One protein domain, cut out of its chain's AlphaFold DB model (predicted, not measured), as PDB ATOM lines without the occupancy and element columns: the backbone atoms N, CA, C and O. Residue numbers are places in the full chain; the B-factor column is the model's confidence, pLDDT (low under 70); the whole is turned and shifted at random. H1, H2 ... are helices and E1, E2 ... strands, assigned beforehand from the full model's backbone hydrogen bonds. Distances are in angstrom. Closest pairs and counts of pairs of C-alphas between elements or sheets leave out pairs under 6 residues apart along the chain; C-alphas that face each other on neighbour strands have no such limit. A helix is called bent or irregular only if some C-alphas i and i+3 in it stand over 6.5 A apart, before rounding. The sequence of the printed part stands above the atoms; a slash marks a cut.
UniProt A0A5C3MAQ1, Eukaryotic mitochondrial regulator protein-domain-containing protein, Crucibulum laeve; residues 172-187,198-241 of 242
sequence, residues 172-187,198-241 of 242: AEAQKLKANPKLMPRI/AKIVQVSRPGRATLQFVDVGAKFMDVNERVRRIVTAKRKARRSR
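AT A GLANCE: This is residues 172 to 187 and 198 to 241 of the 242 residues of the protein "Eukaryotic mitochondrial regulator protein-domain-containing protein" of Crucibulum laeve (UniProt A0A5C3MAQ1). A small hairpin of two strands, E1 and E2, makes one end of a long, thin model, and a single long helix, H2, makes the other end; the short helix H1 sits off to one side, between these two ends. There is no packed core: the chain runs out from the hairpin through residues 215 to 222 into H2, and residues 231 to 241, of which 231 to 239 belong to H2, stick out free. The printed part has 60 residues with two named helices and two named strands, in the order H1, E1, E2, H2; the sheet is E1 - E2, antiparallel, and the class is mixed, helices and strands. The whole is extended, with a radius of gyration of the C-alphas of 17.3 A, and elongated, spanning 55 by 29 by 18 A.

IN THESE COORDINATES: Begin at the sheet and find C-alpha 200 at (-4.784, 2.786, 50.962); from there E1, residues 200 to 203, runs to C-alpha 203. E2 is residues 211 to 214, and it ends at C-alpha 214, at (-2.480, 0.245, 47.778). Further on, H2 is residues 223 to 239, 24.7 A from first to last C-alpha; look for its end at C-alpha 239, (36.680, -0.799, 43.183). Go back to the first printed residue, Ala 172, for H1, residues 172 to 179, 10.5 A long from first to last C-alpha.

HOW THE PARTS SIT: Look first at E1 and E2, a hairpin of antiparallel neighbours whose directions stand at 164 degrees. The C-alphas of Gln 202 and Gln 212 face each other at 4.5 A, and those of Ile 200 and Val 214 at 4.7 A. Across the pair you will find N 203 and O 211 within hydrogen-bond range at 2.8 A, and N 201 and O 213 at 2.9 A. Moving outward, E1 and H2 are apart, and H1 and E2 are apart. H1 and H2 are only just apart, their closest C-alphas 8.4 A from each other. Within H1 and H2, every O i to N i+4 pair is within hydrogen-bond range, and neither helix is bent.

THE WHOLE: The two C-alphas farthest apart are those of Gly 207 and Arg 241, at 55.1 A. Without residues 231 to 241, which stand free, the body has 49 residues and spans 46 by 21 by 19 A. Residues 188 to 197 are not printed, and C-alphas 187 and 198 are 17.4 A apart across this cut, which lies in the link from H1 to E1. Of the links that are printed whole, E1 to E2 and E2 to H2 are short, and no link is long. The mean pLDDT of the printed part is 85.8, and one printed residue, Arg 241, is under 70.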
ATOM      1  N   ALA A 172       3.000 -10.713  58.548       86.56
ATOM      2  CA  ALA A 172       3.989 -10.397  59.576       86.56
ATOM      3  C   ALA A 172       5.425 -10.449  59.028       86.56
ATOM      4  O   ALA A 172       6.238  -9.567  59.311       86.56
ATOM      5  N   GLU A 173       5.743 -11.446  58.204       86.19
ATOM      6  CA  GLU A 173       7.046 -11.557  57.545       86.19
ATOM      7  C   GLU A 173       7.303 -10.384  56.586       86.19
ATOM      8  O   GLU A 173       8.350  -9.737  56.659       86.19
ATOM      9  N   ALA A 174       6.311 -10.013  55.772       82.31
ATOM     10  CA  ALA A 174       6.399  -8.855  54.884       82.31
ATOM     11  C   ALA A 174       6.613  -7.539  55.656       82.31
ATOM     12  O   ALA A 174       7.364  -6.670  55.203       82.31
ATOM     13  N   GLN A 175       6.002  -7.388  56.838       82.31
ATOM     14  CA  GLN A 175       6.252  -6.243  57.718       82.31
ATOM     15  C   GLN A 175       7.687  -6.231  58.257       82.31
ATOM     16  O   GLN A 175       8.332  -5.182  58.214       82.31
ATOM     17  N   LYS A 176       8.221  -7.379  58.694       85.81
ATOM     18  CA  LYS A 176       9.623  -7.503  59.138       85.81
ATOM     19  C   LYS A 176      10.604  -7.141  58.019       85.81
ATOM     20  O   LYS A 176      11.553  -6.392  58.250       85.81
ATOM     21  N   LEU A 177      10.348  -7.601  56.793       83.25
ATOM     22  CA  LEU A 177      11.158  -7.260  55.619       83.25
ATOM     23  C   LEU A 177      11.081  -5.766  55.274       83.25
ATOM     24  O   LEU A 177      12.109  -5.156  54.983       83.25
ATOM     25  N   LYS A 178       9.888  -5.154  55.357       79.75
ATOM     26  CA  LYS A 178       9.696  -3.702  55.172       79.75
ATOM     27  C   LYS A 178      10.410  -2.881  56.252       79.75
ATOM     28  O   LYS A 178      10.892  -1.789  55.962       79.75
ATOM     29  N   ALA A 179      10.459  -3.380  57.486       82.88
ATOM     30  CA  ALA A 179      11.134  -2.714  58.595       82.88
ATOM     31  C   ALA A 179      12.664  -2.784  58.488       82.88
ATOM     32  O   ALA A 179      13.334  -1.895  59.003       82.88
ATOM     33  N   ASN A 180      13.218  -3.796  57.808       86.38
ATOM     34  CA  ASN A 180      14.659  -3.983  57.676       86.38
ATOM     35  C   ASN A 180      15.298  -2.910  56.759       86.38
ATOM     36  O   ASN A 180      15.151  -2.989  55.531       86.38
ATOM     37  N   PRO A 181      16.090  -1.961  57.304       84.50
ATOM     38  CA  PRO A 181      16.661  -0.857  56.527       84.50
ATOM     39  C   PRO A 181      17.657  -1.316  55.458       84.50
ATOM     40  O   PRO A 181      17.878  -0.622  54.466       84.50
ATOM     41  N   LYS A 182      18.266  -2.497  55.640       83.12
ATOM     42  CA  LYS A 182      19.243  -3.063  54.703       83.12
ATOM     43  C   LYS A 182      18.581  -3.522  53.405       83.12
ATOM     44  O   LYS A 182      19.197  -3.429  52.350       83.12
ATOM     45  N   LEU A 183      17.347  -4.018  53.483       83.00
ATOM     46  CA  LEU A 183      16.586  -4.481  52.321       83.00
ATOM     47  C   LEU A 183      15.803  -3.326  51.687       83.00
ATOM     48  O   LEU A 183      15.842  -3.148  50.464       83.00
ATOM     49  N   MET A 184      15.157  -2.507  52.522       81.56
ATOM     50  CA  MET A 184      14.365  -1.341  52.125       81.56
ATOM     51  C   MET A 184      14.898  -0.078  52.816       81.56
ATOM     52  O   MET A 184      14.453   0.254  53.916       81.56
ATOM     53  N   PRO A 185      15.848   0.648  52.197       81.00
ATOM     54  CA  PRO A 185      16.338   1.896  52.763       81.00
ATOM     55  C   PRO A 185      15.211   2.934  52.790       81.00
ATOM     56  O   PRO A 185      14.544   3.181  51.781       81.00
ATOM     57  N   ARG A 186      14.989   3.556  53.952       78.69
ATOM     58  CA  ARG A 186      14.036   4.662  54.080       78.69
ATOM     59  C   ARG A 186      14.691   5.945  53.584       78.69
ATOM     60  O   ARG A 186      15.650   6.422  54.177       78.69
ATOM     61  N   ILE A 187      14.153   6.509  52.506       82.50
ATOM     62  CA  ILE A 187      14.477   7.881  52.095       82.50
ATOM     63  C   ILE A 187      13.808   8.833  53.116       82.50
ATOM     64  O   ILE A 187      12.693   8.542  53.544       82.50
ATOM     65  N   ALA A 198      -1.456   6.392  55.268       85.56
ATOM     66  CA  ALA A 198      -2.481   5.393  55.020       85.56
ATOM     67  C   ALA A 198      -1.989   4.321  54.036       85.56
ATOM     68  O   ALA A 198      -1.396   4.619  53.002       85.56
ATOM     69  N   LYS A 199      -2.305   3.054  54.332       82.62
ATOM     70  CA  LYS A 199      -2.004   1.911  53.452       82.62
ATOM     71  C   LYS A 199      -2.757   1.978  52.118       82.62
ATOM     72  O   LYS A 199      -2.302   1.417  51.125       82.62
ATOM     73  N   ILE A 200      -3.921   2.618  52.124       88.12
ATOM     74  CA  ILE A 200      -4.784   2.786  50.962       88.12
ATOM     75  C   ILE A 200      -5.019   4.281  50.786       88.12
ATOM     76  O   ILE A 200      -5.490   4.940  51.710       88.12
ATOM     77  N   VAL A 201      -4.701   4.797  49.603       91.25
ATOM     78  CA  VAL A 201      -4.950   6.188  49.223       91.25
ATOM     79  C   VAL A 201      -5.907   6.185  48.045       91.25
ATOM     80  O   VAL A 201      -5.575   5.673  46.976       91.25
ATOM     81  N   GLN A 202      -7.098   6.736  48.245       91.75
ATOM     82  CA  GLN A 202      -8.090   6.899  47.188       91.75
ATOM     83  C   GLN A 202      -8.059   8.334  46.667       91.75
ATOM     84  O   GLN A 202      -8.053   9.287  47.441       91.75
ATOM     85  N   VAL A 203      -8.027   8.481  45.345       91.00
ATOM     86  CA  VAL A 203      -8.040   9.768  44.650       91.00
ATOM     87  C   VAL A 203      -9.258   9.790  43.738       91.00
ATOM     88  O   VAL A 203      -9.275   9.134  42.694       91.00
ATOM     89  N   SER A 204     -10.282  10.541  44.137       92.69
ATOM     90  CA  SER A 204     -11.475  10.798  43.329       92.69
ATOM     91  C   SER A 204     -11.380  12.181  42.680       92.69
ATOM     92  O   SER A 204     -10.929  13.152  43.290       92.69
ATOM     93  N   ARG A 205     -11.758  12.277  41.401       91.75
ATOM     94  CA  ARG A 205     -11.868  13.542  40.658       91.75
ATOM     95  C   ARG A 205     -13.161  13.522  39.841       91.75
ATOM     96  O   ARG A 205     -13.481  12.471  39.286       91.75
ATOM     97  N   PRO A 206     -13.894  14.644  39.741       92.50
ATOM     98  CA  PRO A 206     -15.146  14.684  38.989       92.50
ATOM     99  C   PRO A 206     -14.900  14.337  37.512       92.50
ATOM    100  O   PRO A 206     -13.916  14.775  36.918       92.50
ATOM    101  N   GLY A 207     -15.774  13.505  36.938       93.50
ATOM    102  CA  GLY A 207     -15.676  13.051  35.543       93.50
ATOM    103  C   GLY A 207     -14.614  11.976  35.268       93.50
ATOM    104  O   GLY A 207     -14.368  11.661  34.106       93.50
ATOM    105  N   ARG A 208     -13.968  11.403  36.297       90.31
ATOM    106  CA  ARG A 208     -13.014  10.287  36.159       90.31
ATOM    107  C   ARG A 208     -13.297   9.184  37.177       90.31
ATOM    108  O   ARG A 208     -13.802   9.446  38.264       90.31
ATOM    109  N   ALA A 209     -12.926   7.950  36.836       92.50
ATOM    110  CA  ALA A 209     -12.977   6.837  37.778       92.50
ATOM    111  C   ALA A 209     -12.041   7.085  38.974       92.50
ATOM    112  O   ALA A 209     -10.966   7.678  38.833       92.50
ATOM    113  N   THR A 210     -12.456   6.624  40.153       94.62
ATOM    114  CA  THR A 210     -11.675   6.776  41.386       94.62
ATOM    115  C   THR A 210     -10.465   5.847  41.337       94.62
ATOM    116  O   THR A 210     -10.608   4.652  41.090       94.62
ATOM    117  N   LEU A 211      -9.271   6.390  41.582       94.06
ATOM    118  CA  LEU A 211      -8.030   5.617  41.628       94.06
ATOM    119  C   LEU A 211      -7.726   5.210  43.070       94.06
ATOM    120  O   LEU A 211      -7.765   6.050  43.965       94.06
ATOM    121  N   GLN A 212      -7.385   3.940  43.292       93.38
ATOM    122  CA  GLN A 212      -6.980   3.423  44.598       93.38
ATOM    123  C   GLN A 212      -5.533   2.937  44.544       93.38
ATOM    124  O   GLN A 212      -5.208   1.954  43.881       93.38
ATOM    125  N   PHE A 213      -4.667   3.607  45.293       89.69
ATOM    126  CA  PHE A 213      -3.283   3.207  45.475       89.69
ATOM    127  C   PHE A 213      -3.173   2.387  46.758       89.69
ATOM    128  O   PHE A 213      -3.524   2.862  47.838       89.69
ATOM    129  N   VAL A 214      -2.704   1.145  46.641       88.25
ATOM    130  CA  VAL A 214      -2.480   0.245  47.778       88.25
ATOM    131  C   VAL A 214      -0.982   0.055  47.960       88.25
ATOM    132  O   VAL A 214      -0.306  -0.446  47.062       88.25
ATOM    133  N   ASP A 215      -0.461   0.412  49.132       83.00
ATOM    134  CA  ASP A 215       0.918   0.086  49.493       83.00
ATOM    135  C   ASP A 215       1.037  -1.424  49.754       83.00
ATOM    136  O   ASP A 215       0.633  -1.951  50.798       83.00
ATOM    137  N   VAL A 216       1.597  -2.127  48.769       75.94
ATOM    138  CA  VAL A 216       1.879  -3.568  48.820       75.94
ATOM    139  C   VAL A 216       3.174  -3.900  49.575       75.94
ATOM    140  O   VAL A 216       3.451  -5.073  49.830       75.94
ATOM    141  N   GLY A 217       3.953  -2.897  49.992       74.31
ATOM    142  CA  GLY A 217       5.172  -3.070  50.777       74.31
ATOM    143  C   GLY A 217       6.187  -4.021  50.129       74.31
ATOM    144  O   GLY A 217       6.490  -3.918  48.946       74.31
ATOM    145  N   ALA A 218       6.718  -4.958  50.920       76.44
ATOM    146  CA  ALA A 218       7.699  -5.954  50.475       76.44
ATOM    147  C   ALA A 218       7.072  -7.225  49.866       76.44
ATOM    148  O   ALA A 218       7.795  -8.185  49.619       76.44
ATOM    149  N   LYS A 219       5.749  -7.260  49.630       76.06
ATOM    150  CA  LYS A 219       5.023  -8.482  49.229       76.06
ATOM    151  C   LYS A 219       5.575  -9.139  47.957       76.06
ATOM    152  O   LYS A 219       5.539 -10.356  47.849       76.06
ATOM    153  N   PHE A 220       6.082  -8.338  47.023       78.25
ATOM    154  CA  PHE A 220       6.632  -8.799  45.744       78.25
ATOM    155  C   PHE A 220       8.146  -8.576  45.623       78.25
ATOM    156  O   PHE A 220       8.688  -8.604  44.523       78.25
ATOM    157  N   MET A 221       8.847  -8.311  46.731       79.44
ATOM    158  CA  MET A 221      10.304  -8.208  46.692       79.44
ATOM    159  C   MET A 221      10.947  -9.593  46.727       79.44
ATOM    160  O   MET A 221      10.779 -10.327  47.700       79.44
ATOM    161  N   ASP A 222      11.786  -9.896  45.737       84.88
ATOM    162  CA  ASP A 222      12.722 -11.013  45.828       84.88
ATOM    163  C   ASP A 222      13.889 -10.637  46.759       84.88
ATOM    164  O   ASP A 222      14.782  -9.845  46.425       84.88
ATOM    165  N   VAL A 223      13.866 -11.196  47.971       83.19
ATOM    166  CA  VAL A 223      14.875 -10.951  49.009       83.19
ATOM    167  C   VAL A 223      16.264 -11.393  48.545       83.19
ATOM    168  O   VAL A 223      17.248 -10.693  48.799       83.19
ATOM    169  N   ASN A 224      16.360 -12.512  47.825       86.12
ATOM    170  CA  ASN A 224      17.636 -13.065  47.380       86.12
ATOM    171  C   ASN A 224      18.261 -12.183  46.306       86.12
ATOM    172  O   ASN A 224      19.452 -11.858  46.371       86.12
ATOM    173  N   GLU A 225      17.452 -11.737  45.347       88.06
ATOM    174  CA  GLU A 225      17.906 -10.804  44.322       88.06
ATOM    175  C   GLU A 225      18.372  -9.479  44.945       88.06
ATOM    176  O   GLU A 225      19.440  -8.954  44.608       88.06
ATOM    177  N   ARG A 226      17.626  -8.967  45.932       85.88
ATOM    178  CA  ARG A 226      17.976  -7.737  46.651       85.88
ATOM    179  C   ARG A 226      19.314  -7.859  47.377       85.88
ATOM    180  O   ARG A 226      20.153  -6.962  47.266       85.88
ATOM    181  N   VAL A 227      19.543  -8.969  48.079       88.12
ATOM    182  CA  VAL A 227      20.817  -9.248  48.759       88.12
ATOM    183  C   VAL A 227      21.964  -9.328  47.751       88.12
ATOM    184  O   VAL A 227      23.003  -8.699  47.973       88.12
ATOM    185  N   ARG A 228      21.772 -10.014  46.615       90.56
ATOM    186  CA  ARG A 228      22.775 -10.082  45.536       90.56
ATOM    187  C   ARG A 228      23.141  -8.690  45.025       90.56
ATOM    188  O   ARG A 228      24.330  -8.380  44.962       90.56
ATOM    189  N   ARG A 229      22.147  -7.832  44.748       87.69
ATOM    190  CA  ARG A 229      22.367  -6.438  44.313       87.69
ATOM    191  C   ARG A 229      23.148  -5.614  45.340       87.69
ATOM    192  O   ARG A 229      24.022  -4.835  44.969       87.69
ATOM    193  N   ILE A 230      22.872  -5.784  46.635       89.00
ATOM    194  CA  ILE A 230      23.607  -5.082  47.701       89.00
ATOM    195  C   ILE A 230      25.080  -5.512  47.722       89.00
ATOM    196  O   ILE A 230      25.972  -4.673  47.867       89.00
ATOM    197  N   VAL A 231      25.355  -6.810  47.568       91.62
ATOM    198  CA  VAL A 231      26.724  -7.343  47.544       91.62
ATOM    199  C   VAL A 231      27.491  -6.840  46.319       91.62
ATOM    200  O   VAL A 231      28.626  -6.382  46.464       91.62
ATOM    201  N   THR A 232      26.891  -6.869  45.124       93.31
ATOM    202  CA  THR A 232      27.529  -6.337  43.907       93.31
ATOM    203  C   THR A 232      27.769  -4.834  43.995       93.31
ATOM    204  O   THR A 232      28.864  -4.385  43.651       93.31
ATOM    205  N   ALA A 233      26.823  -4.059  44.532       88.19
ATOM    206  CA  ALA A 233      27.001  -2.624  44.757       88.19
ATOM    207  C   ALA A 233      28.178  -2.327  45.703       88.19
ATOM    208  O   ALA A 233      29.028  -1.497  45.382       88.19
ATOM    209  N   LYS A 234      28.298  -3.059  46.824       90.19
ATOM    210  CA  LYS A 234      29.448  -2.941  47.741       90.19
ATOM    211  C   LYS A 234      30.776  -3.283  47.060       90.19
ATOM    212  O   LYS A 234      31.758  -2.570  47.255       90.19
ATOM    213  N   ARG A 235      30.815  -4.344  46.240       89.75
ATOM    214  CA  ARG A 235      32.013  -4.720  45.465       89.75
ATOM    215  C   ARG A 235      32.415  -3.625  44.472       89.75
ATOM    216  O   ARG A 235      33.599  -3.311  44.382       89.75
ATOM    217  N   LYS A 236      31.448  -3.023  43.767       90.88
ATOM    218  CA  LYS A 236      31.692  -1.931  42.810       90.88
ATOM    219  C   LYS A 236      32.194  -0.662  43.506       90.88
ATOM    220  O   LYS A 236      33.187  -0.100  43.065       90.88
ATOM    221  N   ALA A 237      31.580  -0.270  44.623       89.62
ATOM    222  CA  ALA A 237      31.999   0.896  45.407       89.62
ATOM    223  C   ALA A 237      33.423   0.762  45.977       89.62
ATOM    224  O   ALA A 237      34.145   1.747  46.081       89.62
ATOM    225  N   ARG A 238      33.851  -0.462  46.327       86.44
ATOM    226  CA  ARG A 238      35.233  -0.723  46.760       86.44
ATOM    227  C   ARG A 238      36.240  -0.577  45.616       86.44
ATOM    228  O   ARG A 238      37.355  -0.146  45.858       86.44
ATOM    229  N   ARG A 239      35.844  -0.929  44.388       81.81
ATOM    230  CA  ARG A 239      36.680  -0.799  43.183       81.81
ATOM    231  C   ARG A 239      36.834   0.638  42.692       81.81
ATOM    232  O   ARG A 239      37.848   0.924  42.092       81.81
ATOM    233  N   SER A 240      35.854   1.514  42.923       75.94
ATOM    234  CA  SER A 240      35.905   2.916  42.473       75.94
ATOM    235  C   SER A 240      36.588   3.872  43.459       75.94
ATOM    236  O   SER A 240      36.566   5.076  43.237       75.94
ATOM    237  N   ARG A 241      37.068   3.368  44.603       67.00
ATOM    238  CA  ARG A 241      37.799   4.138  45.628       67.00
ATOM    239  C   ARG A 241      39.318   3.922  45.567       67.00
ATOM    240  O   ARG A 241      40.021   4.456  46.417       67.00
TER     241      ARG A 241